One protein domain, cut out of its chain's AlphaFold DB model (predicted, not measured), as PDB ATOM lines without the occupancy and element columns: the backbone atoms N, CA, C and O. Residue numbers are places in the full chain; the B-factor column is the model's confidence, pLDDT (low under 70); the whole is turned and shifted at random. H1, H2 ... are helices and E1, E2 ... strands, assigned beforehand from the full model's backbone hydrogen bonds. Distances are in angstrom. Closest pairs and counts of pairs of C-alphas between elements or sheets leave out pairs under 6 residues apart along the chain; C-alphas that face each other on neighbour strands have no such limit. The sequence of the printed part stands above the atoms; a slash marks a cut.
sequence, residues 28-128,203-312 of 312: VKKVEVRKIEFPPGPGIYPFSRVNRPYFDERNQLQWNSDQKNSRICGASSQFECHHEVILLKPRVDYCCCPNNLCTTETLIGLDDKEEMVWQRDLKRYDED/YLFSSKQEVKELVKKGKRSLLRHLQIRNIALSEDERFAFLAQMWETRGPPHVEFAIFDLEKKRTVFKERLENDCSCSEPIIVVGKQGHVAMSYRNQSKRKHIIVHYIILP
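This is residues 28 to 128 and 203 to 312 of the 312 residues of an uncharacterized protein of Gammaproteobacteria bacterium (UniProt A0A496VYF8). What does the model look like at first sight? Three sheets lie in a stack, with the four-stranded sheet E1, E16, E15, E14 between the four-stranded sheet E10 to E13 on one face and the small hairpin E2 and E3 on the other. A second lobe, the sheet E4 to E7 with the short helix H1 on it, lies beyond the hairpin E2 and E3, its strands apart from those of both large sheets, while the hairpin E8 and E9 lies far from this lobe, near E13. What is it made of? The printed part has 211 residues, with one named helix and sixteen named strands in the order E1 to E3, H1, E4 to E16; it is mostly strand, and the sheets are antiparallel. How large is it? It is compact, with a radius of gyration of the C-alphas of 18.6 A and spans of 52 by 46 by 43 A.

Where does the printed part begin? E1, residues 28 to 37, runs 26.7 A from C-alpha 28 at (-3.870, 31.063, -45.561). What comes before the cut? E2 is residues 52 to 55, E3 61 to 64 and H1 70 to 73. Then come E4, residues 82 to 87, E5, 91 to 97 and 19.2 A long, E6, 104 to 110, and E7, 116 to 122. What comes after it? E8, residues 203 to 206, begins at C-alpha 203 at (-12.696, 53.635, -45.947), and E9, 211 to 217, E10, 224 to 233, E11, 239 to 248, E12, 250 to 260 and 29.9 A long, and E13, 265 to 271, follow. E14 is residues 278 to 285, E15 290 to 297, and E16, 302 to 311 and 28.9 A long, ends at C-alpha 311 at (-5.124, 30.822, -51.842).

How is the sheet that holds E1 built? It runs E1, E16, E15, E14 and is strongly twisted; N 29 and O 309 of E1 and E16 are 2.9 A apart, within hydrogen-bond range, as are N 293 and O 306 of E16 and E15, 2.9 A, and N 282 and O 294 of E15 and E14, 2.9 A. What faces it? In a stack of sheets, three sheets face to face in turn, the hairpin E2 and E3, with N 54 and O 62 at 3.0 A, has its strands at 21 degrees to those of this sheet, and the closest C-alphas of E2 and E14 are those of Tyr 54 and Val 284, 6.0 A. The sheet E10 E11 E12 E13, a meander with each strand the antiparallel neighbour of the one before, has its strands at 25 degrees; E10 bends by 53 degrees at residue 230, and the closest C-alphas of E10 and E14 are those of Asn 230 and Ile 282, 5.6 A. How do the remaining parts sit? E4 E5 E6 E7 is another meander, with N 84 and O 94 at 2.8 A, and H1, too short for an O i to N i+4 pair, is on this sheet at a height of 6.4 A, with the C-alphas of Cys 73 and Cys 95 the closest of H1 and E5 at 5.6 A. The hairpin E8 and E9 has N 204 and O 213 at 2.8 A, and the closest C-alphas of E9 and E13 are those of Lys 216 and Arg 265, 7.5 A.

How far does it reach? The two C-alphas farthest apart are those of Gln 78 and Lys 263, 54.4 A. Where is it cut, and which link is long? Residues 129 to 202 are not printed, and C-alphas 128 and 203 are 19.1 A apart; of the links printed whole, that from E1 to E2, with 14 residues, is long. Where is confidence low? The mean pLDDT of the printed part is 81.0, and 52 residues are under 70, among them residues 39 to 51 and 66 to 81.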
ATOM      1  N   VAL A  28      -5.115  30.351 -45.865       94.31
ATOM      2  CA  VAL A  28      -3.870  31.063 -45.561       94.31
ATOM      3  C   VAL A  28      -2.855  30.067 -45.028       94.31
ATOM      4  O   VAL A  28      -3.017  29.516 -43.940       94.31
ATOM      5  N   LYS A  29      -1.783  29.848 -45.787       95.19
ATOM      6  CA  LYS A  29      -0.661  29.005 -45.377       95.19
ATOM      7  C   LYS A  29       0.497  29.889 -44.939       95.19
ATOM      8  O   LYS A  29       1.041  30.633 -45.749       95.19
ATOM      9  N   LYS A  30       0.924  29.773 -43.682       95.12
ATOM     10  CA  LYS A  30       2.205  30.337 -43.241       95.12
ATOM     11  C   LYS A  30       3.336  29.462 -43.776       95.12
ATOM     12  O   LYS A  30       3.394  28.275 -43.467       95.12
ATOM     13  N   VAL A  31       4.192  30.039 -44.609       94.56
ATOM     14  CA  VAL A  31       5.278  29.331 -45.299       94.56
ATOM     15  C   VAL A  31       6.551  29.358 -44.474       94.56
ATOM     16  O   VAL A  31       7.190  28.328 -44.291       94.56
ATOM     17  N   GLU A  32       6.914  30.535 -43.969       93.88
ATOM     18  CA  GLU A  32       8.210  30.754 -43.338       93.88
ATOM     19  C   GLU A  32       8.143  31.892 -42.313       93.88
ATOM     20  O   GLU A  32       7.371  32.844 -42.460       93.88
ATOM     21  N   VAL A  33       8.985  31.807 -41.280       93.69
ATOM     22  CA  VAL A  33       9.292  32.924 -40.382       93.69
ATOM     23  C   VAL A  33      10.804  33.133 -40.358       93.69
ATOM     24  O   VAL A  33      11.533  32.293 -39.832       93.69
ATOM     25  N   ARG A  34      11.275  34.268 -40.879       92.88
ATOM     26  CA  ARG A  34      12.689  34.667 -40.830       92.88
ATOM     27  C   ARG A  34      12.931  35.655 -39.699       92.88
ATOM     28  O   ARG A  34      12.086  36.501 -39.399       92.88
ATOM     29  N   LYS A  35      14.109  35.560 -39.085       91.81
ATOM     30  CA  LYS A  35      14.581  36.490 -38.056       91.81
ATOM     31  C   LYS A  35      15.910  37.071 -38.512       91.81
ATOM     32  O   LYS A  35      16.872  36.324 -38.645       91.81
ATOM     33  N   ILE A  36      15.955  38.377 -38.734       87.06
ATOM     34  CA  ILE A  36      17.175  39.099 -39.097       87.06
ATOM     35  C   ILE A  36      17.639  39.865 -37.866       87.06
ATOM     36  O   ILE A  36      16.872  40.633 -37.284       87.06
ATOM     37  N   GLU A  37      18.868  39.626 -37.423       84.56
ATOM     38  CA  GLU A  37      19.423  40.348 -36.280       84.56
ATOM     39  C   GLU A  37      19.753  41.786 -36.667       84.56
ATOM     40  O   GLU A  37      20.160  42.064 -37.795       84.56
ATOM     41  N   PHE A  38      19.559  42.720 -35.737       77.25
ATOM     42  CA  PHE A  38      20.098  44.061 -35.929       77.25
ATOM     43  C   PHE A  38      21.632  43.961 -35.953       77.25
ATOM     44  O   PHE A  38      22.172  43.390 -35.001       77.25
ATOM     45  N   PRO A  39      22.349  44.511 -36.952       66.12
ATOM     46  CA  PRO A  39      23.792  44.666 -36.897       66.12
ATOM     47  C   PRO A  39      24.305  45.150 -35.531       66.12
ATOM     48  O   PRO A  39      23.674  45.994 -34.877       66.12
ATOM     49  N   PRO A  40      25.455  44.618 -35.084       52.16
ATOM     50  CA  PRO A  40      26.121  45.095 -33.883       52.16
ATOM     51  C   PRO A  40      26.647  46.515 -34.141       52.16
ATOM     52  O   PRO A  40      27.553  46.717 -34.938       52.16
ATOM     53  N   GLY A  41      26.059  47.517 -33.487       52.38
ATOM     54  CA  GLY A  41      26.472  48.916 -33.607       52.38
ATOM     55  C   GLY A  41      25.903  49.783 -32.478       52.38
ATOM     56  O   GLY A  41      24.895  49.400 -31.865       52.38
ATOM     57  N   PRO A  42      26.554  50.913 -32.149       40.53
ATOM     58  CA  PRO A  42      26.168  51.750 -31.024       40.53
ATOM     59  C   PRO A  42      24.851  52.476 -31.316       40.53
ATOM     60  O   PRO A  42      24.778  53.312 -32.205       40.53
ATOM     61  N   GLY A  43      23.820  52.155 -30.531       42.75
ATOM     62  CA  GLY A  43      22.801  53.079 -30.010       42.75
ATOM     63  C   GLY A  43      21.809  53.772 -30.948       42.75
ATOM     64  O   GLY A  43      20.660  53.941 -30.556       42.75
ATOM     65  N   ILE A  44      22.182  54.178 -32.156       45.41
ATOM     66  CA  ILE A  44      21.333  54.950 -33.062       45.41
ATOM     67  C   ILE A  44      21.674  54.454 -34.460       45.41
ATOM     68  O   ILE A  44      22.729  54.768 -34.998       45.41
ATOM     69  N   TYR A  45      20.809  53.608 -35.023       44.16
ATOM     70  CA  TYR A  45      20.908  53.280 -36.443       44.16
ATOM     71  C   TYR A  45      20.948  54.598 -37.215       44.16
ATOM     72  O   TYR A  45      20.048  55.415 -36.982       44.16
ATOM     73  N   PRO A  46      21.936  54.819 -38.104       42.84
ATOM     74  CA  PRO A  46      21.891  55.975 -38.976       42.84
ATOM     75  C   PRO A  46      20.540  55.952 -39.679       42.84
ATOM     76  O   PRO A  46      20.011  54.890 -40.019       42.84
ATOM     77  N   PHE A  47      19.969  57.140 -39.797       45.06
ATOM     78  CA  PHE A  47      18.600  57.445 -40.187       45.06
ATOM     79  C   PHE A  47      18.205  56.942 -41.585       45.06
ATOM     80  O   PHE A  47      17.152  57.321 -42.087       45.06
ATOM     81  N   SER A  48      18.993  56.065 -42.212       46.47
ATOM     82  CA  SER A  48      18.603  55.382 -43.424       46.47
ATOM     83  C   SER A  48      17.792  54.118 -43.119       46.47
ATOM     84  O   SER A  48      18.305  53.068 -42.722       46.47
ATOM     85  N   ARG A  49      16.463  54.200 -43.253       54.22
ATOM     86  CA  ARG A  49      15.562  53.050 -43.064       54.22
ATOM     87  C   ARG A  49      15.657  52.100 -44.258       54.22
ATOM     88  O   ARG A  49      14.736  52.021 -45.065       54.22
ATOM     89  N   VAL A  50      16.755  51.351 -44.359       56.53
ATOM     90  CA  VAL A  50      17.029  50.468 -45.508       56.53
ATOM     91  C   VAL A  50      16.757  48.982 -45.243       56.53
ATOM     92  O   VAL A  50      17.308  48.105 -45.889       56.53
ATOM     93  N   ASN A  51      15.874  48.695 -44.287       68.56
ATOM     94  CA  ASN A  51      15.582  47.352 -43.786       68.56
ATOM     95  C   ASN A  51      14.143  46.947 -44.123       68.56
ATOM     96  O   ASN A  51      13.229  47.207 -43.332       68.56
ATOM     97  N   ARG A  52      13.920  46.359 -45.307       78.44
ATOM     98  CA  ARG A  52      12.572  45.987 -45.779       78.44
ATOM     99  C   ARG A  52      12.544  44.650 -46.518       78.44
ATOM    100  O   ARG A  52      13.463  44.361 -47.284       78.44
ATOM    101  N   PRO A  53      11.482  43.843 -46.343       87.12
ATOM    102  CA  PRO A  53      11.268  42.670 -47.176       87.12
ATOM    103  C   PRO A  53      10.833  43.096 -48.583       87.12
ATOM    104  O   PRO A  53      10.246  44.161 -48.760       87.12
ATOM    105  N   TYR A  54      11.062  42.240 -49.572       88.38
ATOM    106  CA  TYR A  54      10.477  42.365 -50.907       88.38
ATOM    107  C   TYR A  54      10.403  40.992 -51.580       88.38
ATOM    108  O   TYR A  54      11.092  40.060 -51.167       88.38
ATOM    109  N   PHE A  55       9.580  40.866 -52.619       90.06
ATOM    110  CA  PHE A  55       9.606  39.705 -53.507       90.06
ATOM    111  C   PHE A  55      10.377  40.059 -54.776       90.06
ATOM    112  O   PHE A  55      10.107  41.090 -55.394       90.06
ATOM    113  N   ASP A  56      11.353  39.233 -55.145       87.25
ATOM    114  CA  ASP A  56      12.106  39.414 -56.385       87.25
ATOM    115  C   ASP A  56      11.293  38.995 -57.629       87.25
ATOM    116  O   ASP A  56      10.134  38.586 -57.553       87.25
ATOM    117  N   GLU A  57      11.897  39.100 -58.814       86.06
ATOM    118  CA  GLU A  57      11.248  38.744 -60.086       86.06
ATOM    119  C   GLU A  57      10.834  37.270 -60.171       86.06
ATOM    120  O   GLU A  57       9.875  36.941 -60.876       86.06
ATOM    121  N   ARG A  58      11.521  36.399 -59.422       90.88
ATOM    122  CA  ARG A  58      11.218  34.968 -59.288       90.88
ATOM    123  C   ARG A  58      10.221  34.698 -58.159       90.88
ATOM    124  O   ARG A  58       9.980  33.539 -57.829       90.88
ATOM    125  N   ASN A  59       9.633  35.750 -57.591       91.38
ATOM    126  CA  ASN A  59       8.692  35.704 -56.479       91.38
ATOM    127  C   ASN A  59       9.278  35.094 -55.194       91.38
ATOM    128  O   ASN A  59       8.546  34.550 -54.362       91.38
ATOM    129  N   GLN A  60      10.600  35.169 -55.018       91.50
ATOM    130  CA  GLN A  60      11.254  34.738 -53.789       91.50
ATOM    131  C   GLN A  60      11.310  35.897 -52.803       91.50
ATOM    132  O   GLN A  60      11.615  37.033 -53.167       91.50
ATOM    133  N   LEU A  61      10.997  35.606 -51.540       91.69
ATOM    134  CA  LEU A  61      11.095  36.587 -50.469       91.69
ATOM    135  C   LEU A  61      12.568  36.864 -50.164       91.69
ATOM    136  O   LEU A  61      13.314  35.954 -49.794       91.69
ATOM    137  N   GLN A  62      12.950  38.128 -50.258       89.56
ATOM    138  CA  GLN A  62      14.283  38.638 -49.975       89.56
ATOM    139  C   GLN A  62      14.222  39.716 -48.886       89.56
ATOM    140  O   GLN A  62      13.164  40.285 -48.594       89.56
ATOM    141  N   TRP A  63      15.371  39.999 -48.274       86.44
ATOM    142  CA  TRP A  63      15.543  41.095 -47.325       86.44
ATOM    143  C   TRP A  63      16.499  42.120 -47.915       86.44
ATOM    144  O   TRP A  63      17.624  41.776 -48.270       86.44
ATOM    145  N   ASN A  64      16.052  43.367 -48.017       79.06
ATOM    146  CA  ASN A  64      16.941  44.469 -48.328       79.06
ATOM    147  C   ASN A  64      17.578  44.973 -47.033       79.06
ATOM    148  O   ASN A  64      16.852  45.340 -46.109       79.06
ATOM    149  N   SER A  65      18.907  44.979 -46.996       72.44
ATOM    150  CA  SER A  65      19.734  45.665 -45.994       72.44
ATOM    151  C   SER A  65      20.701  46.661 -46.641       72.44
ATOM    152  O   SER A  65      21.596  47.178 -45.971       72.44
ATOM    153  N   ASP A  66      20.572  46.890 -47.949       63.81
ATOM    154  CA  ASP A  66      21.532  47.642 -48.747       63.81
ATOM    155  C   ASP A  66      21.435  49.134 -48.441       63.81
ATOM    156  O   ASP A  66      20.637  49.817 -49.064       63.81
ATOM    157  N   GLN A  67      22.277  49.676 -47.557       58.34
ATOM    158  CA  GLN A  67      22.342  51.111 -47.209       58.34
ATOM    159  C   GLN A  67      22.791  52.045 -48.363       58.34
ATOM    160  O   GLN A  67      23.505  53.022 -48.148       58.34
ATOM    161  N   LYS A  68      22.451  51.714 -49.609       58.84
ATOM    162  CA  LYS A  68      23.109  52.162 -50.830       58.84
ATOM    163  C   LYS A  68      23.220  53.678 -50.958       58.84
ATOM    164  O   LYS A  68      22.247  54.409 -50.853       58.84
ATOM    165  N   ASN A  69      24.460  54.056 -51.264       56.34
ATOM    166  CA  ASN A  69      24.987  55.320 -51.760       56.34
ATOM    167  C   ASN A  69      24.278  56.593 -51.268       56.34
ATOM    168  O   ASN A  69      23.446  57.170 -51.964       56.34
ATOM    169  N   SER A  70      24.733  57.116 -50.127       57.47
ATOM    170  CA  SER A  70      24.346  58.436 -49.601       57.47
ATOM    171  C   SER A  70      24.517  59.591 -50.602       57.47
ATOM    172  O   SER A  70      23.906  60.644 -50.428       57.47
ATOM    173  N   ARG A  71      25.300  59.402 -51.677       60.69
ATOM    174  CA  ARG A  71      25.461  60.382 -52.762       60.69
ATOM    175  C   ARG A  71      24.218  60.524 -53.646       60.69
ATOM    176  O   ARG A  71      24.097  61.549 -54.305       60.69
ATOM    177  N   ILE A  72      23.299  59.548 -53.648       68.31
ATOM    178  CA  ILE A  72      22.036  59.615 -54.415       68.31
ATOM    179  C   ILE A  72      21.189  60.805 -53.950       68.31
ATOM    180  O   ILE A  72      20.574  61.479 -54.766       68.31
ATOM    181  N   CYS A  73      21.230  61.136 -52.657       68.19
ATOM    182  CA  CYS A  73      20.505  62.281 -52.112       68.19
ATOM    183  C   CYS A  73      21.178  63.643 -52.388       68.19
ATOM    184  O   CYS A  73      20.767  64.643 -51.808       68.19
ATOM    185  N   GLY A  74      22.214  63.711 -53.239       56.81
ATOM    186  CA  GLY A  74      22.797  64.976 -53.710       56.81
ATOM    187  C   GLY A  74      23.451  65.849 -52.630       56.81
ATOM    188  O   GLY A  74      23.661  67.041 -52.854       56.81
ATOM    189  N   ALA A  75      23.767  65.290 -51.458       51.78
ATOM    190  CA  ALA A  75      24.335  66.047 -50.349       51.78
ATOM    191  C   ALA A  75      25.737  66.577 -50.689       51.78
ATOM    192  O   ALA A  75      26.623  65.813 -51.088       51.78
ATOM    193  N   SER A  76      25.974  67.873 -50.463       48.44
ATOM    194  CA  SER A  76      27.338  68.370 -50.279       48.44
ATOM    195  C   SER A  76      27.949  67.662 -49.064       48.44
ATOM    196  O   SER A  76      27.249  67.329 -48.109       48.44
ATOM    197  N   SER A  77      29.258  67.405 -49.090       50.81
ATOM    198  CA  SER A  77      29.991  66.536 -48.150       50.81
ATOM    199  C   SER A  77      29.935  66.923 -46.658       50.81
ATOM    200  O   SER A  77      30.666  66.342 -45.862       50.81
ATOM    201  N   GLN A  78      29.139  67.923 -46.274       49.91
ATOM    202  CA  GLN A  78      29.054  68.479 -44.925       49.91
ATOM    203  C   GLN A  78      27.789  68.069 -44.149       49.91
ATOM    204  O   GLN A  78      27.780  68.237 -42.932       49.91
ATOM    205  N   PHE A  79      26.754  67.504 -44.790       54.94
ATOM    206  CA  PHE A  79      25.519  67.096 -44.102       54.94
ATOM    207  C   PHE A  79      25.072  65.681 -44.495       54.94
ATOM    208  O   PHE A  79      24.983  65.351 -45.675       54.94
ATOM    209  N   GLU A  80      24.757  64.846 -43.502       62.31
ATOM    210  CA  GLU A  80      24.141  63.535 -43.727       62.31
ATOM    211  C   GLU A  80      22.647  63.714 -44.046       62.31
ATOM    212  O   GLU A  80      21.875  64.191 -43.212       62.31
ATOM    213  N   CYS A  81      22.222  63.343 -45.257       68.12
ATOM    214  CA  CYS A  81      20.801  63.291 -45.598       68.12
ATOM    215  C   CYS A  81      20.146  62.025 -45.036       68.12
ATOM    216  O   CYS A  81      20.719  60.935 -45.089       68.12
ATOM    217  N   HIS A  82      18.907  62.153 -44.561       73.50
ATOM    218  CA  HIS A  82      18.041  61.005 -44.321       73.50
ATOM    219  C   HIS A  82      17.694  60.358 -45.665       73.50
ATOM    220  O   HIS A  82      17.276  61.045 -46.596       73.50
ATOM    221  N   HIS A  83      17.833  59.039 -45.754       77.31
ATOM    222  CA  HIS A  83      17.625  58.272 -46.982       77.31
ATOM    223  C   HIS A  83      16.821  57.006 -46.699       77.31
ATOM    224  O   HIS A  83      17.228  56.156 -45.923       77.31
ATOM    225  N   GLU A  84      15.665  56.840 -47.317       79.06
ATOM    226  CA  GLU A  84      14.798  55.688 -47.100       79.06
ATOM    227  C   GLU A  84      14.451  55.031 -48.431       79.06
ATOM    228  O   GLU A  84      13.823  55.646 -49.282       79.06
ATOM    229  N   VAL A  85      14.774  53.746 -48.591       82.00
ATOM    230  CA  VAL A  85      14.259  52.959 -49.719       82.00
ATOM    231  C   VAL A  85      12.789  52.642 -49.437       82.00
ATOM    232  O   VAL A  85      12.476  51.814 -48.574       82.00
ATOM    233  N   ILE A  86      11.870  53.313 -50.135       82.94
ATOM    234  CA  ILE A  86      10.425  53.120 -49.943       82.94
ATOM    235  C   ILE A  86       9.874  51.981 -50.809       82.94
ATOM    236  O   ILE A  86       8.924  51.316 -50.386       82.94
ATOM    237  N   LEU A  87      10.506  51.709 -51.958       85.56
ATOM    238  CA  LEU A  87      10.217  50.588 -52.856       85.56
ATOM    239  C   LEU A  87      11.522  50.073 -53.468       85.56
ATOM    240  O   LEU A  87      12.370  50.874 -53.838       85.56
ATOM    241  N   LEU A  88      11.702  48.755 -53.581       81.06
ATOM    242  CA  LEU A  88      12.942  48.202 -54.145       81.06
ATOM    243  C   LEU A  88      12.856  47.882 -55.638       81.06
ATOM    244  O   LEU A  88      13.848  48.013 -56.344       81.06
ATOM    245  N   LYS A  89      11.700  47.421 -56.120       79.31
ATOM    246  CA  LYS A  89      11.492  47.083 -57.532       79.31
ATOM    247  C   LYS A  89      10.110  47.562 -57.990       79.31
ATOM    248  O   LYS A  89       9.126  46.984 -57.538       79.31
ATOM    249  N   PRO A  90      10.005  48.569 -58.878       85.38
ATOM    250  CA  PRO A  90      11.081  49.500 -59.258       85.38
ATOM    251  C   PRO A  90      11.673  50.200 -58.029       85.38
ATOM    252  O   PRO A  90      10.987  50.341 -57.013       85.38
ATOM    253  N   ARG A  91      12.943  50.603 -58.091       87.81
ATOM    254  CA  ARG A  91      13.586  51.224 -56.935       87.81
ATOM    255  C   ARG A  91      13.156  52.678 -56.813       87.81
ATOM    256  O   ARG A  91      13.309  53.453 -57.752       87.81
ATOM    257  N   VAL A  92      12.631  53.028 -55.644       89.75
ATOM    258  CA  VAL A  92      12.275  54.397 -55.291       89.75
ATOM    259  C   VAL A  92      12.800  54.707 -53.903       89.75
ATOM    260  O   VAL A  92      12.459  54.039 -52.919       89.75
ATOM    261  N   ASP A  93      13.596  55.762 -53.849       87.44
ATOM    262  CA  ASP A  93      14.261  56.244 -52.658       87.44
ATOM    263  C   ASP A  93      13.650  57.597 -52.256       87.44
ATOM    264  O   ASP A  93      13.358  58.451 -53.091       87.44
ATOM    265  N   TYR A  94      13.431  57.779 -50.960       85.19
ATOM    266  CA  TYR A  94      13.012  59.024 -50.335       85.19
ATOM    267  C   TYR A  94      14.220  59.660 -49.647       85.19
ATOM    268  O   TYR A  94      14.853  59.043 -48.790       85.19
ATOM    269  N   CYS A  95      14.531  60.899 -50.001       82.00
ATOM    270  CA  CYS A  95      15.631  61.670 -49.441       82.00
ATOM    271  C   CYS A  95      15.090  62.879 -48.672       82.00
ATOM    272  O   CYS A  95      14.244  63.603 -49.186       82.00
ATOM    273  N   CYS A  96      15.611  63.131 -47.468       78.38
ATOM    274  CA  CYS A  96      15.398  64.372 -46.724       78.38
ATOM    275  C   CYS A  96      16.745  64.932 -46.270       78.38
ATOM    276  O   CYS A  96      17.410  64.371 -45.396       78.38
ATOM    277  N   CYS A  97      17.169  66.034 -46.882       71.50
ATOM    278  CA  CYS A  97      18.450  66.663 -46.583       71.50
ATOM    279  C   CYS A  97      18.268  67.838 -45.611       71.50
ATOM    280  O   CYS A  97      17.469  68.749 -45.873       71.50
ATOM    281  N   PRO A  98      18.994  67.865 -44.480       61.31
ATOM    282  CA  PRO A  98      18.901  68.958 -43.533       61.31
ATOM    283  C   PRO A  98      19.729  70.156 -44.006       61.31
ATOM    284  O   PRO A  98      20.833  70.384 -43.535       61.31
ATOM    285  N   ASN A  99      19.149  71.011 -44.849       54.47
ATOM    286  CA  ASN A  99      19.538  72.421 -44.830       54.47
ATOM    287  C   ASN A  99      18.849  73.059 -43.610       54.47
ATOM    288  O   ASN A  99      17.722  73.547 -43.680       54.47
ATOM    289  N   ASN A 100      19.498  72.925 -42.451       47.31
ATOM    290  CA  ASN A 100      19.100  73.369 -41.106       47.31
ATOM    291  C   ASN A 100      17.782  72.829 -40.501       47.31
ATOM    292  O   ASN A 100      17.662  72.885 -39.283       47.31
ATOM    293  N   LEU A 101      16.819  72.271 -41.257       51.09
ATOM    294  CA  LEU A 101      15.537  71.763 -40.703       51.09
ATOM    295  C   LEU A 101      14.855  70.635 -41.520       51.09
ATOM    296  O   LEU A 101      13.644  70.467 -41.410       51.09
ATOM    297  N   CYS A 102      15.571  69.883 -42.366       57.56
ATOM    298  CA  CYS A 102      14.955  68.947 -43.334       57.56
ATOM    299  C   CYS A 102      13.944  69.697 -44.238       57.56
ATOM    300  O   CYS A 102      12.725  69.660 -44.054       57.56
ATOM    301  N   THR A 103      14.467  70.565 -45.113       56.66
ATOM    302  CA  THR A 103      13.649  71.527 -45.878       56.66
ATOM    303  C   THR A 103      13.150  71.021 -47.213       56.66
ATOM    304  O   THR A 103      12.120  71.497 -47.688       56.66
ATOM    305  N   THR A 104      13.861  70.061 -47.783       67.94
ATOM    306  CA  THR A 104      13.584  69.485 -49.090       67.94
ATOM    307  C   THR A 104      13.488  67.982 -48.937       67.94
ATOM    308  O   THR A 104      14.458  67.325 -48.544       67.94
ATOM    309  N   GLU A 105      12.300  67.472 -49.225       82.88
ATOM    310  CA  GLU A 105      12.017  66.053 -49.325       82.88
ATOM    311  C   GLU A 105      11.898  65.712 -50.806       82.88
ATOM    312  O   GLU A 105      11.268  66.450 -51.561       82.88
ATOM    313  N   THR A 106      12.518  64.622 -51.236       87.69
ATOM    314  CA  THR A 106      12.594  64.264 -52.652       87.69
ATOM    315  C   THR A 106      12.369  62.770 -52.815       87.69
ATOM    316  O   THR A 106      12.928  61.965 -52.071       87.69
ATOM    317  N   LEU A 107      11.565  62.395 -53.808       91.12
ATOM    318  CA  LEU A 107      11.461  61.029 -54.308       91.12
ATOM    319  C   LEU A 107      12.335  60.868 -55.543       91.12
ATOM    320  O   LEU A 107      12.279  61.688 -56.459       91.12
ATOM    321  N   ILE A 108      13.118  59.800 -55.566       91.25
ATOM    322  CA  ILE A 108      14.059  59.488 -56.635       91.25
ATOM    323  C   ILE A 108      13.757  58.079 -57.124       91.25
ATOM    324  O   ILE A 108      13.851  57.120 -56.359       91.25
ATOM    325  N   GLY A 109      13.391  57.956 -58.396       92.38
ATOM    326  CA  GLY A 109      13.275  56.673 -59.074       92.38
ATOM    327  C   GLY A 109      14.587  56.279 -59.723       92.38
ATOM    328  O   GLY A 109      15.186  57.074 -60.451       92.38
ATOM    329  N   LEU A 110      15.010  55.044 -59.478       89.06
ATOM    330  CA  LEU A 110      16.252  54.484 -59.995       89.06
ATOM    331  C   LEU A 110      15.959  53.292 -60.911       89.06
ATOM    332  O   LEU A 110      15.019  52.527 -60.666       89.06
ATOM    333  N   ASP A 111      16.773  53.125 -61.948       87.38
ATOM    334  CA  ASP A 111      16.759  51.918 -62.772       87.38
ATOM    335  C   ASP A 111      17.527  50.756 -62.110       87.38
ATOM    336  O   ASP A 111      18.034  50.853 -60.988       87.38
ATOM    337  N   ASP A 112      17.628  49.630 -62.819       83.31
ATOM    338  CA  ASP A 112      18.345  48.444 -62.342       83.31
ATOM    339  C   ASP A 112      19.868  48.653 -62.219       83.31
ATOM    340  O   ASP A 112      20.546  47.847 -61.578       83.31
ATOM    341  N   LYS A 113      20.417  49.720 -62.818       84.94
ATOM    342  CA  LYS A 113      21.823  50.138 -62.692       84.94
ATOM    343  C   LYS A 113      22.032  51.182 -61.593       84.94
ATOM    344  O   LYS A 113      23.160  51.628 -61.394       84.94
ATOM    345  N   GLU A 114      20.977  51.525 -60.856       79.00
ATOM    346  CA  GLU A 114      20.959  52.580 -59.841       79.00
ATOM    347  C   GLU A 114      21.194  53.987 -60.406       79.00
ATOM    348  O   GLU A 114      21.591  54.899 -59.677       79.00
ATOM    349  N   GLU A 115      20.916  54.181 -61.695       86.38
ATOM    350  CA  GLU A 115      20.910  55.493 -62.325       86.38
ATOM    351  C   GLU A 115      19.552  56.165 -62.107       86.38
ATOM    352  O   GLU A 115      18.495  55.530 -62.152       86.38
ATOM    353  N   MET A 116      19.573  57.474 -61.847       89.62
ATOM    354  CA  MET A 116      18.354  58.253 -61.643       89.62
ATOM    355  C   MET A 116      17.575  58.395 -62.950       89.62
ATOM    356  O   MET A 116      18.043  59.025 -63.895       89.62
ATOM    357  N   VAL A 117      16.354  57.860 -62.964       92.69
ATOM    358  CA  VAL A 117      15.428  57.932 -64.106       92.69
ATOM    359  C   VAL A 117      14.469  59.103 -63.955       92.69
ATOM    360  O   VAL A 117      14.128  59.768 -64.931       92.69
ATOM    361  N   TRP A 118      14.022  59.363 -62.729       94.69
ATOM    362  CA  TRP A 118      13.128  60.471 -62.424       94.69
ATOM    363  C   TRP A 118      13.358  60.982 -61.003       94.69
ATOM    364  O   TRP A 118      13.774  60.241 -60.113       94.69
ATOM    365  N   GLN A 119      13.053  62.259 -60.796       92.62
ATOM    366  CA  GLN A 119      13.109  62.920 -59.499       92.62
ATOM    367  C   GLN A 119      11.853  63.767 -59.312       92.62
ATOM    368  O   GLN A 119      11.382  64.413 -60.251       92.62
ATOM    369  N   ARG A 120      11.327  63.789 -58.089       90.56
ATOM    370  CA  ARG A 120      10.235  64.671 -57.692       90.56
ATOM    371  C   ARG A 120      10.506  65.273 -56.327       90.56
ATOM    372  O   ARG A 120      10.617  64.546 -55.345       90.56
ATOM    373  N   ASP A 121      10.516  66.594 -56.264       88.19
ATOM    374  CA  ASP A 121      10.532  67.304 -54.992       88.19
ATOM    375  C   ASP A 121       9.124  67.306 -54.388       88.19
ATOM    376  O   ASP A 121       8.148  67.659 -55.057       88.19
ATOM    377  N   LEU A 122       9.032  66.903 -53.126       84.81
ATOM    378  CA  LEU A 122       7.819  66.930 -52.327       84.81
ATOM    379  C   LEU A 122       7.712  68.298 -51.649       84.81
ATOM    380  O   LEU A 122       8.625  68.764 -50.957       84.81
ATOM    381  N   LYS A 123       6.593  68.982 -51.864       72.62
ATOM    382  CA  LYS A 123       6.324  70.277 -51.238       72.62
ATOM    383  C   LYS A 123       5.974  70.059 -49.766       72.62
ATOM    384  O   LYS A 123       5.110  69.260 -49.420       72.62
ATOM    385  N   ARG A 124       6.672  70.796 -48.898       62.59
ATOM    386  CA  ARG A 124       6.662  70.637 -47.435       62.59
ATOM    387  C   ARG A 124       5.260  70.504 -46.805       62.59
ATOM    388  O   ARG A 124       4.379  71.310 -47.089       62.59
ATOM    389  N   TYR A 125       5.167  69.568 -45.850       57.69
ATOM    390  CA  TYR A 125       4.088  69.256 -44.889       57.69
ATOM    391  C   TYR A 125       2.855  68.478 -45.376       57.69
ATOM    392  O   TYR A 125       2.282  67.765 -44.557       57.69
ATOM    393  N   ASP A 126       2.461  68.559 -46.650       62.59
ATOM    394  CA  ASP A 126       1.224  67.907 -47.130       62.59
ATOM    395  C   ASP A 126       1.473  66.692 -48.055       62.59
ATOM    396  O   ASP A 126       0.550  65.926 -48.340       62.59
ATOM    397  N   GLU A 127       2.709  66.495 -48.533       73.75
ATOM    398  CA  GLU A 127       3.068  65.509 -49.571       73.75
ATOM    399  C   GLU A 127       3.845  64.288 -49.030       73.75
ATOM    400  O   GLU A 127       4.703  63.732 -49.711       73.75
ATOM    401  N   ASP A 128       3.515  63.822 -47.822       83.62
ATOM    402  CA  ASP A 128       4.072  62.586 -47.252       83.62
ATOM    403  C   ASP A 128       3.734  61.355 -48.108       83.62
ATOM    404  O   ASP A 128       2.610  61.207 -48.582       83.62
ATOM    405  N   TYR A 203     -11.793  53.028 -44.984       93.94
ATOM    406  CA  TYR A 203     -12.696  53.635 -45.947       93.94
ATOM    407  C   TYR A 203     -12.355  53.231 -47.377       93.94
ATOM    408  O   TYR A 203     -11.186  53.027 -47.710       93.94
ATOM    409  N   LEU A 204     -13.384  53.170 -48.219       95.56
ATOM    410  CA  LEU A 204     -13.258  53.302 -49.663       95.56
ATOM    411  C   LEU A 204     -13.531  54.760 -50.031       95.56
ATOM    412  O   LEU A 204     -14.593  55.287 -49.706       95.56
ATOM    413  N   PHE A 205     -12.578  55.416 -50.683       94.56
ATOM    414  CA  PHE A 205     -12.703  56.814 -51.085       94.56
ATOM    415  C   PHE A 205     -12.563  56.963 -52.600       94.56
ATOM    416  O   PHE A 205     -11.557  56.554 -53.172       94.56
ATOM    417  N   SER A 206     -13.565  57.543 -53.260       91.56
ATOM    418  CA  SER A 206     -13.477  57.911 -54.679       91.56
ATOM    419  C   SER A 206     -13.053  59.372 -54.799       91.56
ATOM    420  O   SER A 206     -13.815  60.244 -54.398       91.56
ATOM    421  N   SER A 207     -11.888  59.653 -55.392       85.25
ATOM    422  CA  SER A 207     -11.451  61.031 -55.678       85.25
ATOM    423  C   SER A 207     -12.408  61.745 -56.631       85.25
ATOM    424  O   SER A 207     -12.746  62.903 -56.424       85.25
ATOM    425  N   LYS A 208     -12.899  61.038 -57.654       85.88
ATOM    426  CA  LYS A 208     -13.787  61.601 -58.678       85.88
ATOM    427  C   LYS A 208     -15.148  62.034 -58.130       85.88
ATOM    428  O   LYS A 208     -15.687  63.043 -58.568       85.88
ATOM    429  N   GLN A 209     -15.731  61.232 -57.242       86.75
ATOM    430  CA  GLN A 209     -17.052  61.504 -56.660       86.75
ATOM    431  C   GLN A 209     -16.963  62.200 -55.299       86.75
ATOM    432  O   GLN A 209     -17.976  62.649 -54.776       86.75
ATOM    433  N   GLU A 210     -15.767  62.242 -54.712       87.56
ATOM    434  CA  GLU A 210     -15.499  62.716 -53.352       87.56
ATOM    435  C   GLU A 210     -16.344  62.008 -52.276       87.56
ATOM    436  O   GLU A 210     -16.648  62.561 -51.219       87.56
ATOM    437  N   VAL A 211     -16.713  60.749 -52.536       88.69
ATOM    438  CA  VAL A 211     -17.507  59.913 -51.627       88.69
ATOM    439  C   VAL A 211     -16.576  59.049 -50.780       88.69
ATOM    440  O   VAL A 211     -15.746  58.311 -51.314       88.69
ATOM    441  N   LYS A 212     -16.748  59.125 -49.453       89.06
ATOM    442  CA  LYS A 212     -16.030  58.335 -48.441       89.06
ATOM    443  C   LYS A 212     -16.987  57.318 -47.811       89.06
ATOM    444  O   LYS A 212     -17.887  57.688 -47.062       89.06
ATOM    445  N   GLU A 213     -16.788  56.035 -48.091       92.56
ATOM    446  CA  GLU A 213     -17.589  54.932 -47.552       92.56
ATOM    447  C   GLU A 213     -16.820  54.180 -46.463       92.56
ATOM    448  O   GLU A 213     -15.741  53.646 -46.710       92.56
ATOM    449  N   LEU A 214     -17.378  54.085 -45.254       91.12
ATOM    450  CA  LEU A 214     -16.785  53.305 -44.165       91.12
ATOM    451  C   LEU A 214     -17.023  51.804 -44.381       91.12
ATOM    452  O   LEU A 214     -18.144  51.322 -44.225       91.12
ATOM    453  N   VAL A 215     -15.962  51.046 -44.662       93.19
ATOM    454  CA  VAL A 215     -16.046  49.589 -44.873       93.19
ATOM    455  C   VAL A 215     -15.672  48.777 -43.640       93.19
ATOM    456  O   VAL A 215     -16.160  47.664 -43.463       93.19
ATOM    457  N   LYS A 216     -14.852  49.326 -42.739       89.94
ATOM    458  CA  LYS A 216     -14.522  48.679 -41.463       89.94
ATOM    459  C   LYS A 216     -14.435  49.713 -40.357       89.94
ATOM    460  O   LYS A 216     -13.526  50.531 -40.362       89.94
ATOM    461  N   LYS A 217     -15.299  49.612 -39.346       86.81
ATOM    462  CA  LYS A 217     -15.161  50.416 -38.122       86.81
ATOM    463  C   LYS A 217     -13.835  50.103 -37.425       86.81
ATOM    464  O   LYS A 217     -13.487  48.933 -37.219       86.81
ATOM    465  N   GLY A 218     -13.105  51.146 -37.058       79.56
ATOM    466  CA  GLY A 218     -11.952  51.052 -36.182       79.56
ATOM    467  C   GLY A 218     -12.372  50.581 -34.788       79.56
ATOM    468  O   GLY A 218     -13.514  50.764 -34.361       79.56
ATOM    469  N   LYS A 219     -11.459  49.907 -34.084       74.00
ATOM    470  CA  LYS A 219     -11.694  49.445 -32.713       74.00
ATOM    471  C   LYS A 219     -10.944  50.359 -31.751       74.00
ATOM    472  O   LYS A 219      -9.714  50.335 -31.718       74.00
ATOM    473  N   ARG A 220     -11.692  51.117 -30.949       69.56
ATOM    474  CA  ARG A 220     -11.167  51.945 -29.861       69.56
ATOM    475  C   ARG A 220     -11.857  51.594 -28.545       69.56
ATOM    476  O   ARG A 220     -13.058  51.361 -28.499       69.56
ATOM    477  N   SER A 221     -11.071  51.575 -27.479       61.78
ATOM    478  CA  SER A 221     -11.493  51.555 -26.079       61.78
ATOM    479  C   SER A 221     -10.674  52.598 -25.311       61.78
ATOM    480  O   SER A 221      -9.662  53.078 -25.824       61.78
ATOM    481  N   LEU A 222     -11.068  52.922 -24.076       60.38
ATOM    482  CA  LEU A 222     -10.361  53.875 -23.202       60.38
ATOM    483  C   LEU A 222      -8.861  53.572 -23.011       60.38
ATOM    484  O   LEU A 222      -8.089  54.483 -22.738       60.38
ATOM    485  N   LEU A 223      -8.447  52.308 -23.153       59.78
ATOM    486  CA  LEU A 223      -7.082  51.848 -22.860       59.78
ATOM    487  C   LEU A 223      -6.366  51.215 -24.056       59.78
ATOM    488  O   LEU A 223      -5.205  50.823 -23.925       59.78
ATOM    489  N   ARG A 224      -7.068  51.035 -25.182       64.56
ATOM    490  CA  ARG A 224      -6.559  50.326 -26.359       64.56
ATOM    491  C   ARG A 224      -7.154  50.888 -27.636       64.56
ATOM    492  O   ARG A 224      -8.382  50.918 -27.765       64.56
ATOM    493  N   HIS A 225      -6.314  51.207 -28.607       75.25
ATOM    494  CA  HIS A 225      -6.742  51.524 -29.966       75.25
ATOM    495  C   HIS A 225      -5.951  50.699 -30.971       75.25
ATOM    496  O   HIS A 225      -4.724  50.617 -30.929       75.25
ATOM    497  N   LEU A 226      -6.694  50.054 -31.866       76.31
ATOM    498  CA  LEU A 226      -6.122  49.350 -32.998       76.31
ATOM    499  C   LEU A 226      -5.835  50.360 -34.102       76.31
ATOM    500  O   LEU A 226      -6.764  50.947 -34.659       76.31
ATOM    501  N   GLN A 227      -4.562  50.524 -34.430       85.94
ATOM    502  CA  GLN A 227      -4.136  51.289 -35.590       85.94
ATOM    503  C   GLN A 227      -3.827  50.344 -36.744       85.94
ATOM    504  O   GLN A 227      -3.195  49.302 -36.558       85.94
ATOM    505  N   ILE A 228      -4.255  50.708 -37.947       90.62
ATOM    506  CA  ILE A 228      -3.684  50.135 -39.162       90.62
ATOM    507  C   ILE A 228      -2.460  50.983 -39.483       90.62
ATOM    508  O   ILE A 228      -2.526  52.206 -39.420       90.62
ATOM    509  N   ARG A 229      -1.330  50.332 -39.748       89.69
ATOM    510  CA  ARG A 229      -0.025  50.972 -39.958       89.69
ATOM    511  C   ARG A 229       0.493  50.809 -41.382       89.69
ATOM    512  O   ARG A 229       1.291  51.621 -41.831       89.69
ATOM    513  N   ASN A 230       0.029  49.788 -42.094       93.25
ATOM    514  CA  ASN A 230       0.304  49.596 -43.510       93.25
ATOM    515  C   ASN A 230      -0.831  48.786 -44.161       93.25
ATOM    516  O   ASN A 230      -1.462  47.954 -43.498       93.25
ATOM    517  N   ILE A 231      -1.106  49.073 -45.436       95.88
ATOM    518  CA  ILE A 231      -2.154  48.432 -46.234       95.88
ATOM    519  C   ILE A 231      -1.546  48.013 -47.568       95.88
ATOM    520  O   ILE A 231      -0.864  48.807 -48.213       95.88
ATOM    521  N   ALA A 232      -1.833  46.788 -47.989       95.56
ATOM    522  CA  ALA A 232      -1.568  46.307 -49.337       95.56
ATOM    523  C   ALA A 232      -2.802  45.580 -49.886       95.56
ATOM    524  O   ALA A 232      -3.737  45.287 -49.138       95.56
ATOM    525  N   LEU A 233      -2.818  45.297 -51.186       95.75
ATOM    526  CA  LEU A 233      -3.946  44.654 -51.862       95.75
ATOM    527  C   LEU A 233      -3.526  43.339 -52.508       95.75
ATOM    528  O   LEU A 233      -2.376  43.183 -52.915       95.75
ATOM    529  N   SER A 234      -4.472  42.413 -52.634       94.19
ATOM    530  CA  SER A 234      -4.351  41.285 -53.557       94.19
ATOM    531  C   SER A 234      -4.315  41.764 -55.016       94.19
ATOM    532  O   SER A 234      -4.770  42.861 -55.331       94.19
ATOM    533  N   GLU A 235      -3.804  40.929 -55.927       90.50
ATOM    534  CA  GLU A 235      -3.708  41.241 -57.368       90.50
ATOM    535  C   GLU A 235      -5.071  41.555 -58.020       90.50
ATOM    536  O   GLU A 235      -5.168  42.313 -58.990       90.50
ATOM    537  N   ASP A 236      -6.144  40.958 -57.504       91.06
ATOM    538  CA  ASP A 236      -7.522  41.209 -57.925       91.06
ATOM    539  C   ASP A 236      -8.161  42.429 -57.235       91.06
ATOM    540  O   ASP A 236      -9.261  42.824 -57.609       91.06
ATOM    541  N   GLU A 237      -7.457  43.052 -56.284       93.62
ATOM    542  CA  GLU A 237      -7.912  44.159 -55.434       93.62
ATOM    543  C   GLU A 237      -9.157  43.843 -54.589       93.62
ATOM    544  O   GLU A 237      -9.841  44.760 -54.122       93.62
ATOM    545  N   ARG A 238      -9.474  42.558 -54.386       93.38
ATOM    546  CA  ARG A 238     -10.596  42.125 -53.546       93.38
ATOM    547  C   ARG A 238     -10.242  42.135 -52.063       93.38
ATOM    548  O   ARG A 238     -11.069  42.505 -51.227       93.38
ATOM    549  N   PHE A 239      -9.025  41.730 -51.722       95.75
ATOM    550  CA  PHE A 239      -8.571  41.629 -50.343       95.75
ATOM    551  C   PHE A 239      -7.617  42.767 -49.999       95.75
ATOM    552  O   PHE A 239      -6.650  43.025 -50.712       95.75
ATOM    553  N   ALA A 240      -7.864  43.409 -48.860       96.88
ATOM    554  CA  ALA A 240      -6.916  44.301 -48.218       96.88
ATOM    555  C   ALA A 240      -6.137  43.536 -47.143       96.88
ATOM    556  O   ALA A 240      -6.713  43.008 -46.186       96.88
ATOM    557  N   PHE A 241      -4.820  43.500 -47.291       97.56
ATOM    558  CA  PHE A 241      -3.890  43.000 -46.291       97.56
ATOM    559  C   PHE A 241      -3.541  44.137 -45.340       97.56
ATOM    560  O   PHE A 241      -3.086  45.199 -45.767       97.56
ATOM    561  N   LEU A 242      -3.782  43.929 -44.049       96.25
ATOM    562  CA  LEU A 242      -3.692  44.958 -43.024       96.25
ATOM    563  C   LEU A 242      -2.604  44.593 -42.020       96.25
ATOM    564  O   LEU A 242      -2.691  43.566 -41.343       96.25
ATOM    565  N   ALA A 243      -1.611  45.467 -41.895       94.38
ATOM    566  CA  ALA A 243      -0.610  45.412 -40.842       94.38
ATOM    567  C   ALA A 243      -1.129  46.286 -39.705       94.38
ATOM    568  O   ALA A 243      -1.224  47.509 -39.837       94.38
ATOM    569  N   GLN A 244      -1.531  45.652 -38.611       91.12
ATOM    570  CA  GLN A 244      -2.200  46.320 -37.504       91.12
ATOM    571  C   GLN A 244      -1.301  46.341 -36.273       91.12
ATOM    572  O   GLN A 244      -0.512  45.425 -36.048       91.12
ATOM    573  N   MET A 245      -1.426  47.389 -35.467       86.94
ATOM    574  CA  MET A 245      -0.706  47.548 -34.212       86.94
ATOM    575  C   MET A 245      -1.686  47.987 -33.133       86.94
ATOM    576  O   MET A 245      -2.446  48.937 -33.325       86.94
ATOM    577  N   TRP A 246      -1.679  47.291 -31.999       78.12
ATOM    578  CA  TRP A 246      -2.449  47.709 -30.836       78.12
ATOM    579  C   TRP A 246      -1.599  48.610 -29.964       78.12
ATOM    580  O   TRP A 246      -0.604  48.179 -29.388       78.12
ATOM    581  N   GLU A 247      -2.034  49.852 -29.829       70.69
ATOM    582  CA  GLU A 247      -1.471  50.763 -28.847       70.69
ATOM    583  C   GLU A 247      -2.266  50.589 -27.561       70.69
ATOM    584  O   GLU A 247      -3.474  50.828 -27.517       70.69
ATOM    585  N   THR A 248      -1.607  50.068 -26.530       66.38
ATOM    586  CA  THR A 248      -2.213  49.805 -25.223       66.38
ATOM    587  C   THR A 248      -1.369  50.445 -24.124       66.38
ATOM    588  O   THR A 248      -0.194  50.735 -24.340       66.38
ATOM    589  N   ARG A 249      -1.926  50.634 -22.919       58.84
ATOM    590  CA  ARG A 249      -1.101  50.742 -21.700       58.84
ATOM    591  C   ARG A 249      -0.471  49.365 -21.420       58.84
ATOM    592  O   ARG A 249      -0.994  48.599 -20.619       58.84
ATOM    593  N   GLY A 250       0.574  49.024 -22.167       62.59
ATOM    594  CA  GLY A 250       1.233  47.716 -22.206       62.59
ATOM    595  C   GLY A 250       2.065  47.566 -23.489       62.59
ATOM    596  O   GLY A 250       1.980  48.438 -24.358       62.59
ATOM    597  N   PRO A 251       2.880  46.505 -23.633       65.56
ATOM    598  CA  PRO A 251       3.728  46.341 -24.810       65.56
ATOM    599  C   PRO A 251       2.877  46.266 -26.092       65.56
ATOM    600  O   PRO A 251       1.921  45.482 -26.137       65.56
ATOM    601  N   PRO A 252       3.173  47.076 -27.123       74.69
ATOM    602  CA  PRO A 252       2.405  47.063 -28.359       74.69
ATOM    603  C   PRO A 252       2.634  45.755 -29.114       74.69
ATOM    604  O   PRO A 252       3.770  45.384 -29.396       74.69
ATOM    605  N   HIS A 253       1.561  45.077 -29.515       83.12
ATOM    606  CA  HIS A 253       1.668  43.909 -30.391       83.12
ATOM    607  C   HIS A 253       1.209  44.219 -31.811       83.12
ATOM    608  O   HIS A 253       0.378  45.103 -32.044       83.12
ATOM    609  N   VAL A 254       1.734  43.443 -32.758       89.81
ATOM    610  CA  VAL A 254       1.393  43.533 -34.178       89.81
ATOM    611  C   VAL A 254       0.528  42.357 -34.621       89.81
ATOM    612  O   VAL A 254       0.654  41.231 -34.127       89.81
ATOM    613  N   GLU A 255      -0.369  42.629 -35.560       92.19
ATOM    614  CA  GLU A 255      -1.297  41.656 -36.123       92.19
ATOM    615  C   GLU A 255      -1.300  41.754 -37.646       92.19
ATOM    616  O   GLU A 255      -1.277  42.851 -38.210       92.19
ATOM    617  N   PHE A 256      -1.371  40.598 -38.297       95.25
ATOM    618  CA  PHE A 256      -1.669  40.490 -39.717       95.25
ATOM    619  C   PHE A 256      -3.156  40.178 -39.879       95.25
ATOM    620  O   PHE A 256      -3.678  39.288 -39.206       95.25
ATOM    621  N   ALA A 257      -3.856  40.887 -40.762       95.44
ATOM    622  CA  ALA A 257      -5.251  40.590 -41.065       95.44
ATOM    623  C   ALA A 257      -5.545  40.684 -42.562       95.44
ATOM    624  O   ALA A 257      -4.981  41.520 -43.262       95.44
ATOM    625  N   ILE A 258      -6.483  39.861 -43.030       96.81
ATOM    626  CA  ILE A 258      -7.036  39.929 -44.384       96.81
ATOM    627  C   ILE A 258      -8.479  40.409 -44.273       96.81
ATOM    628  O   ILE A 258      -9.298  39.821 -43.555       96.81
ATOM    629  N   PHE A 259      -8.791  41.494 -44.972       96.19
ATOM    630  CA  PHE A 259     -10.125  42.067 -45.051       96.19
ATOM    631  C   PHE A 259     -10.671  41.914 -46.469       96.19
ATOM    632  O   PHE A 259     -10.073  42.408 -47.416       96.19
ATOM    633  N   ASP A 260     -11.799  41.224 -46.610       95.56
ATOM    634  CA  ASP A 260     -12.530  41.117 -47.873       95.56
ATOM    635  C   ASP A 260     -13.302  42.426 -48.083       95.56
ATOM    636  O   ASP A 260     -14.220  42.730 -47.314       95.56
ATOM    637  N   LEU A 261     -12.882  43.230 -49.067       95.06
ATOM    638  CA  LEU A 261     -13.476  44.539 -49.362       95.06
ATOM    639  C   LEU A 261     -14.893  44.401 -49.923       95.06
ATOM    640  O   LEU A 261     -15.742  45.241 -49.635       95.06
ATOM    641  N   GLU A 262     -15.155  43.335 -50.679       92.94
ATOM    642  CA  GLU A 262     -16.461  43.049 -51.272       92.94
ATOM    643  C   GLU A 262     -17.458  42.631 -50.186       92.94
ATOM    644  O   GLU A 262     -18.532  43.214 -50.047       92.94
ATOM    645  N   LYS A 263     -17.063  41.671 -49.339       92.94
ATOM    646  CA  LYS A 263     -17.907  41.164 -48.242       92.94
ATOM    647  C   LYS A 263     -17.857  42.024 -46.979       92.94
ATOM    648  O   LYS A 263     -18.523  41.699 -45.997       92.94
ATOM    649  N   LYS A 264     -17.035  43.078 -46.974       94.38
ATOM    650  CA  LYS A 264     -16.827  44.022 -45.864       94.38
ATOM    651  C   LYS A 264     -16.568  43.333 -44.521       94.38
ATOM    652  O   LYS A 264     -17.078  43.740 -43.475       94.38
ATOM    653  N   ARG A 265     -15.756  42.273 -44.526       93.50
ATOM    654  CA  ARG A 265     -15.469  41.477 -43.322       93.50
ATOM    655  C   ARG A 265     -14.019  41.027 -43.252       93.50
ATOM    656  O   ARG A 265     -13.374  40.763 -44.260       93.50
ATOM    657  N   THR A 266     -13.506  40.903 -42.030       93.44
ATOM    658  CA  THR A 266     -12.204  40.265 -41.801       93.44
ATOM    659  C   THR A 266     -12.362  38.757 -41.979       93.44
ATOM    660  O   THR A 266     -13.188  38.157 -41.299       93.44
ATOM    661  N   VAL A 267     -11.581  38.170 -42.884       94.50
ATOM    662  CA  VAL A 267     -11.627  36.735 -43.231       94.50
ATOM    663  C   VAL A 267     -10.445  35.948 -42.668       94.50
ATOM    664  O   VAL A 267     -10.517  34.732 -42.556       94.50
ATOM    665  N   PHE A 268      -9.379  36.639 -42.262       94.75
ATOM    666  CA  PHE A 268      -8.242  36.051 -41.563       94.75
ATOM    667  C   PHE A 268      -7.636  37.067 -40.602       94.75
ATOM    668  O   PHE A 268      -7.618  38.270 -40.888       94.75
ATOM    669  N   LYS A 269      -7.126  36.586 -39.470       93.56
ATOM    670  CA  LYS A 269      -6.390  37.397 -38.507       93.56
ATOM    671  C   LYS A 269      -5.399  36.532 -37.737       93.56
ATOM    672  O   LYS A 269      -5.790  35.517 -37.172       93.56
ATOM    673  N   GLU A 270      -4.164  36.998 -37.626       92.81
ATOM    674  CA  GLU A 270      -3.131  36.375 -36.809       92.81
ATOM    675  C   GLU A 270      -2.409  37.416 -35.944       92.81
ATOM    676  O   GLU A 270      -1.976  38.464 -36.426       92.81
ATOM    677  N   ARG A 271      -2.259  37.114 -34.651       90.50
ATOM    678  CA  ARG A 271      -1.412  37.874 -33.726       90.50
ATOM    679  C   ARG A 271      -0.013  37.261 -33.727       90.50
ATOM    680  O   ARG A 271       0.115  36.075 -33.448       90.50
ATOM    681  N   LEU A 272       1.011  38.058 -34.039       86.62
ATOM    682  CA  LEU A 272       2.346  37.532 -34.353       86.62
ATOM    683  C   LEU A 272       3.300  37.431 -33.158       86.62
ATOM    684  O   LEU A 272       4.131  36.531 -33.131       86.62
ATOM    685  N   GLU A 273       3.183  38.314 -32.169       73.81
ATOM    686  CA  GLU A 273       3.957  38.270 -30.919       73.81
ATOM    687  C   GLU A 273       3.078  38.772 -29.763       73.81
ATOM    688  O   GLU A 273       2.226  39.649 -29.946       73.81
ATOM    689  N   ASN A 274       3.304  38.227 -28.568       65.94
ATOM    690  CA  ASN A 274       2.726  38.721 -27.319       65.94
ATOM    691  C   ASN A 274       3.814  39.475 -26.535       65.94
ATOM    692  O   ASN A 274       4.977  39.078 -26.546       65.94
ATOM    693  N   ASP A 275       3.427  40.564 -25.867       63.22
ATOM    694  CA  ASP A 275       4.209  41.227 -24.812       63.22
ATOM    695  C   ASP A 275       5.633  41.693 -25.192       63.22
ATOM    696  O   ASP A 275       6.535  41.735 -24.359       63.22
ATOM    697  N   CYS A 276       5.845  42.090 -26.449       69.19
ATOM    698  CA  CYS A 276       7.104  42.668 -26.937       69.19
ATOM    699  C   CYS A 276       6.916  44.138 -27.339       69.19
ATOM    700  O   CYS A 276       5.814  44.548 -27.679       69.19
ATOM    701  N   SER A 277       7.990  44.938 -27.356       82.00
ATOM    702  CA  SER A 277       7.961  46.265 -27.990       82.00
ATOM    703  C   SER A 277       8.120  46.102 -29.504       82.00
ATOM    704  O   SER A 277       9.242  45.999 -30.017       82.00
ATOM    705  N   CYS A 278       6.995  45.990 -30.214       84.75
ATOM    706  CA  CYS A 278       6.963  45.861 -31.669       84.75
ATOM    707  C   CYS A 278       6.673  47.202 -32.357       84.75
ATOM    708  O   CYS A 278       5.819  47.964 -31.913       84.75
ATOM    709  N   SER A 279       7.354  47.478 -33.470       84.00
ATOM    710  CA  SER A 279       7.155  48.702 -34.256       84.00
ATOM    711  C   SER A 279       7.287  48.458 -35.761       84.00
ATOM    712  O   SER A 279       7.788  47.421 -36.191       84.00
ATOM    713  N   GLU A 280       6.865  49.447 -36.554       83.69
ATOM    714  CA  GLU A 280       7.100  49.522 -38.008       83.69
ATOM    715  C   GLU A 280       6.620  48.289 -38.803       83.69
ATOM    716  O   GLU A 280       7.392  47.719 -39.577       83.69
ATOM    717  N   PRO A 281       5.364  47.834 -38.622       89.81
ATOM    718  CA  PRO A 281       4.854  46.740 -39.426       89.81
ATOM    719  C   PRO A 281       4.648  47.187 -40.883       89.81
ATOM    720  O   PRO A 281       4.018  48.211 -41.151       89.81
ATOM    721  N   ILE A 282       5.159  46.401 -41.825       90.06
ATOM    722  CA  ILE A 282       5.086  46.641 -43.273       90.06
ATOM    723  C   ILE A 282       4.620  45.353 -43.941       90.06
ATOM    724  O   ILE A 282       5.061  44.269 -43.559       90.06
ATOM    725  N   ILE A 283       3.748  45.472 -44.939       93.75
ATOM    726  CA  ILE A 283       3.336  44.375 -45.810       93.75
ATOM    727  C   ILE A 283       3.936  44.591 -47.192       93.75
ATOM    728  O   ILE A 283       3.900  45.693 -47.734       93.75
ATOM    729  N   VAL A 284       4.445  43.510 -47.771       92.25
ATOM    730  CA  VAL A 284       4.811  43.435 -49.184       92.25
ATOM    731  C   VAL A 284       4.083  42.276 -49.839       92.25
ATOM    732  O   VAL A 284       3.886  41.220 -49.234       92.25
ATOM    733  N   VAL A 285       3.659  42.492 -51.079       93.69
ATOM    734  CA  VAL A 285       2.871  41.535 -51.856       93.69
ATOM    735  C   VAL A 285       3.707  41.086 -53.042       93.69
ATOM    736  O   VAL A 285       4.240  41.909 -53.786       93.69
ATOM    737  N   GLY A 286       3.866  39.774 -53.158       92.44
ATOM    738  CA  GLY A 286       4.429  39.098 -54.312       92.44
ATOM    739  C   GLY A 286       3.324  38.633 -55.253       92.44
ATOM    740  O   GLY A 286       2.161  39.014 -55.130       92.44
ATOM    741  N   LYS A 287       3.691  37.776 -56.198       92.00
ATOM    742  CA  LYS A 287       2.754  37.182 -57.149       92.00
ATOM    743  C   LYS A 287       2.057  35.956 -56.561       92.00
ATOM    744  O   LYS A 287       2.546  35.372 -55.592       92.00
ATOM    745  N   GLN A 288       0.956  35.521 -57.175       92.75
ATOM    746  CA  GLN A 288       0.321  34.217 -56.891       92.75
ATOM    747  C   GLN A 288      -0.047  34.031 -55.403       92.75
ATOM    748  O   GLN A 288       0.133  32.962 -54.822       92.75
ATOM    749  N   GLY A 289      -0.514  35.103 -54.759       93.44
ATOM    750  CA  GLY A 289      -0.944  35.073 -53.358       93.44
ATOM    751  C   GLY A 289       0.188  35.103 -52.327       93.44
ATOM    752  O   GLY A 289      -0.082  34.963 -51.134       93.44
ATOM    753  N   HIS A 290       1.443  35.298 -52.740       96.25
ATOM    754  CA  HIS A 290       2.558  35.478 -51.812       96.25
ATOM    755  C   HIS A 290       2.457  36.832 -51.104       96.25
ATOM    756  O   HIS A 290       2.390  37.877 -51.745       96.25
ATOM    757  N   VAL A 291       2.485  36.829 -49.773       96.44
ATOM    758  CA  VAL A 291       2.443  38.048 -48.955       96.44
ATOM    759  C   VAL A 291       3.402  37.900 -47.791       96.44
ATOM    760  O   VAL A 291       3.406  36.873 -47.119       96.44
ATOM    761  N   ALA A 292       4.210  38.916 -47.518       95.62
ATOM    762  CA  ALA A 292       5.076  38.936 -46.350       95.62
ATOM    763  C   ALA A 292       4.772  40.152 -45.484       95.62
ATOM    764  O   ALA A 292       4.597  41.259 -45.988       95.62
ATOM    765  N   MET A 293       4.735  39.942 -44.172       94.88
ATOM    766  CA  MET A 293       4.674  41.014 -43.188       94.88
ATOM    767  C   MET A 293       5.983  41.040 -42.411       94.88
ATOM    768  O   MET A 293       6.376  40.031 -41.826       94.88
ATOM    769  N   SER A 294       6.643  42.194 -42.373       92.56
ATOM    770  CA  SER A 294       7.786  42.429 -41.494       92.56
ATOM    771  C   SER A 294       7.433  43.386 -40.377       92.56
ATOM    772  O   SER A 294       6.628  44.288 -40.576       92.56
ATOM    773  N   TYR A 295       8.089  43.245 -39.235       90.44
ATOM    774  CA  TYR A 295       8.037  44.217 -38.150       90.44
ATOM    775  C   TYR A 295       9.332  44.177 -37.343       90.44
ATOM    776  O   TYR A 295      10.086  43.197 -37.355       90.44
ATOM    777  N   ARG A 296       9.594  45.258 -36.616       88.75
ATOM    778  CA  ARG A 296      10.733  45.373 -35.713       88.75
ATOM    779  C   ARG A 296      10.338  44.854 -34.334       88.75
ATOM    780  O   ARG A 296       9.422  45.390 -33.724       88.75
ATOM    781  N   ASN A 297      11.037  43.842 -33.822       88.12
ATOM    782  CA  ASN A 297      10.955  43.426 -32.423       88.12
ATOM    783  C   ASN A 297      12.124  44.064 -31.661       88.12
ATOM    784  O   ASN A 297      13.256  43.572 -31.698       88.12
ATOM    785  N   GLN A 298      11.856  45.194 -31.005       83.44
ATOM    786  CA  GLN A 298      12.882  45.974 -30.314       83.44
ATOM    787  C   GLN A 298      13.411  45.228 -29.086       83.44
ATOM    788  O   GLN A 298      14.619  45.202 -28.868       83.44
ATOM    789  N   SER A 299      12.526  44.549 -28.348       83.56
ATOM    790  CA  SER A 299      12.878  43.761 -27.160       83.56
ATOM    791  C   SER A 299      13.881  42.648 -27.473       83.56
ATOM    792  O   SER A 299      14.793  42.404 -26.692       83.56
ATOM    793  N   LYS A 300      13.743  41.992 -28.632       85.56
ATOM    794  CA  LYS A 300      14.631  40.900 -29.068       85.56
ATOM    795  C   LYS A 300      15.743  41.354 -30.024       85.56
ATOM    796  O   LYS A 300      16.474  40.503 -30.518       85.56
ATOM    797  N   ARG A 301      15.850  42.659 -30.316       85.00
ATOM    798  CA  ARG A 301      16.775  43.250 -31.305       85.00
ATOM    799  C   ARG A 301      16.773  42.558 -32.682       85.00
ATOM    800  O   ARG A 301      17.829  42.301 -33.259       85.00
ATOM    801  N   LYS A 302      15.586  42.228 -33.202       87.31
ATOM    802  CA  LYS A 302      15.425  41.493 -34.471       87.31
ATOM    803  C   LYS A 302      14.362  42.125 -35.362       87.31
ATOM    804  O   LYS A 302      13.351  42.626 -34.871       87.31
ATOM    805  N   HIS A 303      14.558  42.049 -36.673       88.06
ATOM    806  CA  HIS A 303      13.472  42.146 -37.640       88.06
ATOM    807  C   HIS A 303      12.861  40.758 -37.805       88.06
ATOM    808  O   HIS A 303      13.575  39.774 -38.001       88.06
ATOM    809  N   ILE A 304      11.542  40.673 -37.699       91.69
ATOM    810  CA  ILE A 304      10.802  39.435 -37.920       91.69
ATOM    811  C   ILE A 304      10.059  39.576 -39.237       91.69
ATOM    812  O   ILE A 304       9.405  40.594 -39.455       91.69
ATOM    813  N   ILE A 305      10.153  38.564 -40.094       94.06
ATOM    814  CA  ILE A 305       9.446  38.501 -41.371       94.06
ATOM    815  C   ILE A 305       8.616  37.225 -41.373       94.06
ATOM    816  O   ILE A 305       9.153  36.142 -41.150       94.06
ATOM    817  N   VAL A 306       7.318  37.349 -41.620       96.00
ATOM    818  CA  VAL A 306       6.393  36.220 -41.720       96.00
ATOM    819  C   VAL A 306       5.864  36.159 -43.142       96.00
ATOM    820  O   VAL A 306       5.259  37.121 -43.613       96.00
ATOM    821  N   HIS A 307       6.110  35.041 -43.822       97.38
ATOM    822  CA  HIS A 307       5.675  34.786 -45.193       97.38
ATOM    823  C   HIS A 307       4.418  33.918 -45.201       97.38
ATOM    824  O   HIS A 307       4.381  32.844 -44.596       97.38
ATOM    825  N   TYR A 308       3.408  34.373 -45.931       97.31
ATOM    826  CA  TYR A 308       2.157  33.686 -46.199       97.31
ATOM    827  C   TYR A 308       1.983  33.405 -47.695       97.31
ATOM    828  O   TYR A 308       2.426  34.177 -48.546       97.31
ATOM    829  N   ILE A 309       1.264  32.327 -47.998       96.31
ATOM    830  CA  ILE A 309       0.600  32.102 -49.281       96.31
ATOM    831  C   ILE A 309      -0.903  32.130 -49.025       96.31
ATOM    832  O   ILE A 309      -1.410  31.416 -48.156       96.31
ATOM    833  N   ILE A 310      -1.596  32.970 -49.780       94.06
ATOM    834  CA  ILE A 310      -3.033  33.192 -49.696       94.06
ATOM    835  C   ILE A 310      -3.660  32.582 -50.946       94.06
ATOM    836  O   ILE A 310      -3.415  33.052 -52.054       94.06
ATOM    837  N   LEU A 311      -4.438  31.519 -50.761       87.56
ATOM    838  CA  LEU A 311      -5.124  30.822 -51.842       87.56
ATOM    839  C   LEU A 311      -6.575  31.336 -51.903       87.56
ATOM    840  O   LEU A 311      -7.274  31.216 -50.887       87.56
ATOM    841  N   PRO A 312      -6.982  31.968 -53.020       67.38
ATOM    842  CA  PRO A 312      -8.289  32.608 -53.168       67.38
ATOM    843  C   PRO A 312      -9.475  31.639 -53.118       67.38
ATOM    844  O   PRO A 312      -9.295  30.445 -53.453       67.38
TER     845      PRO A 312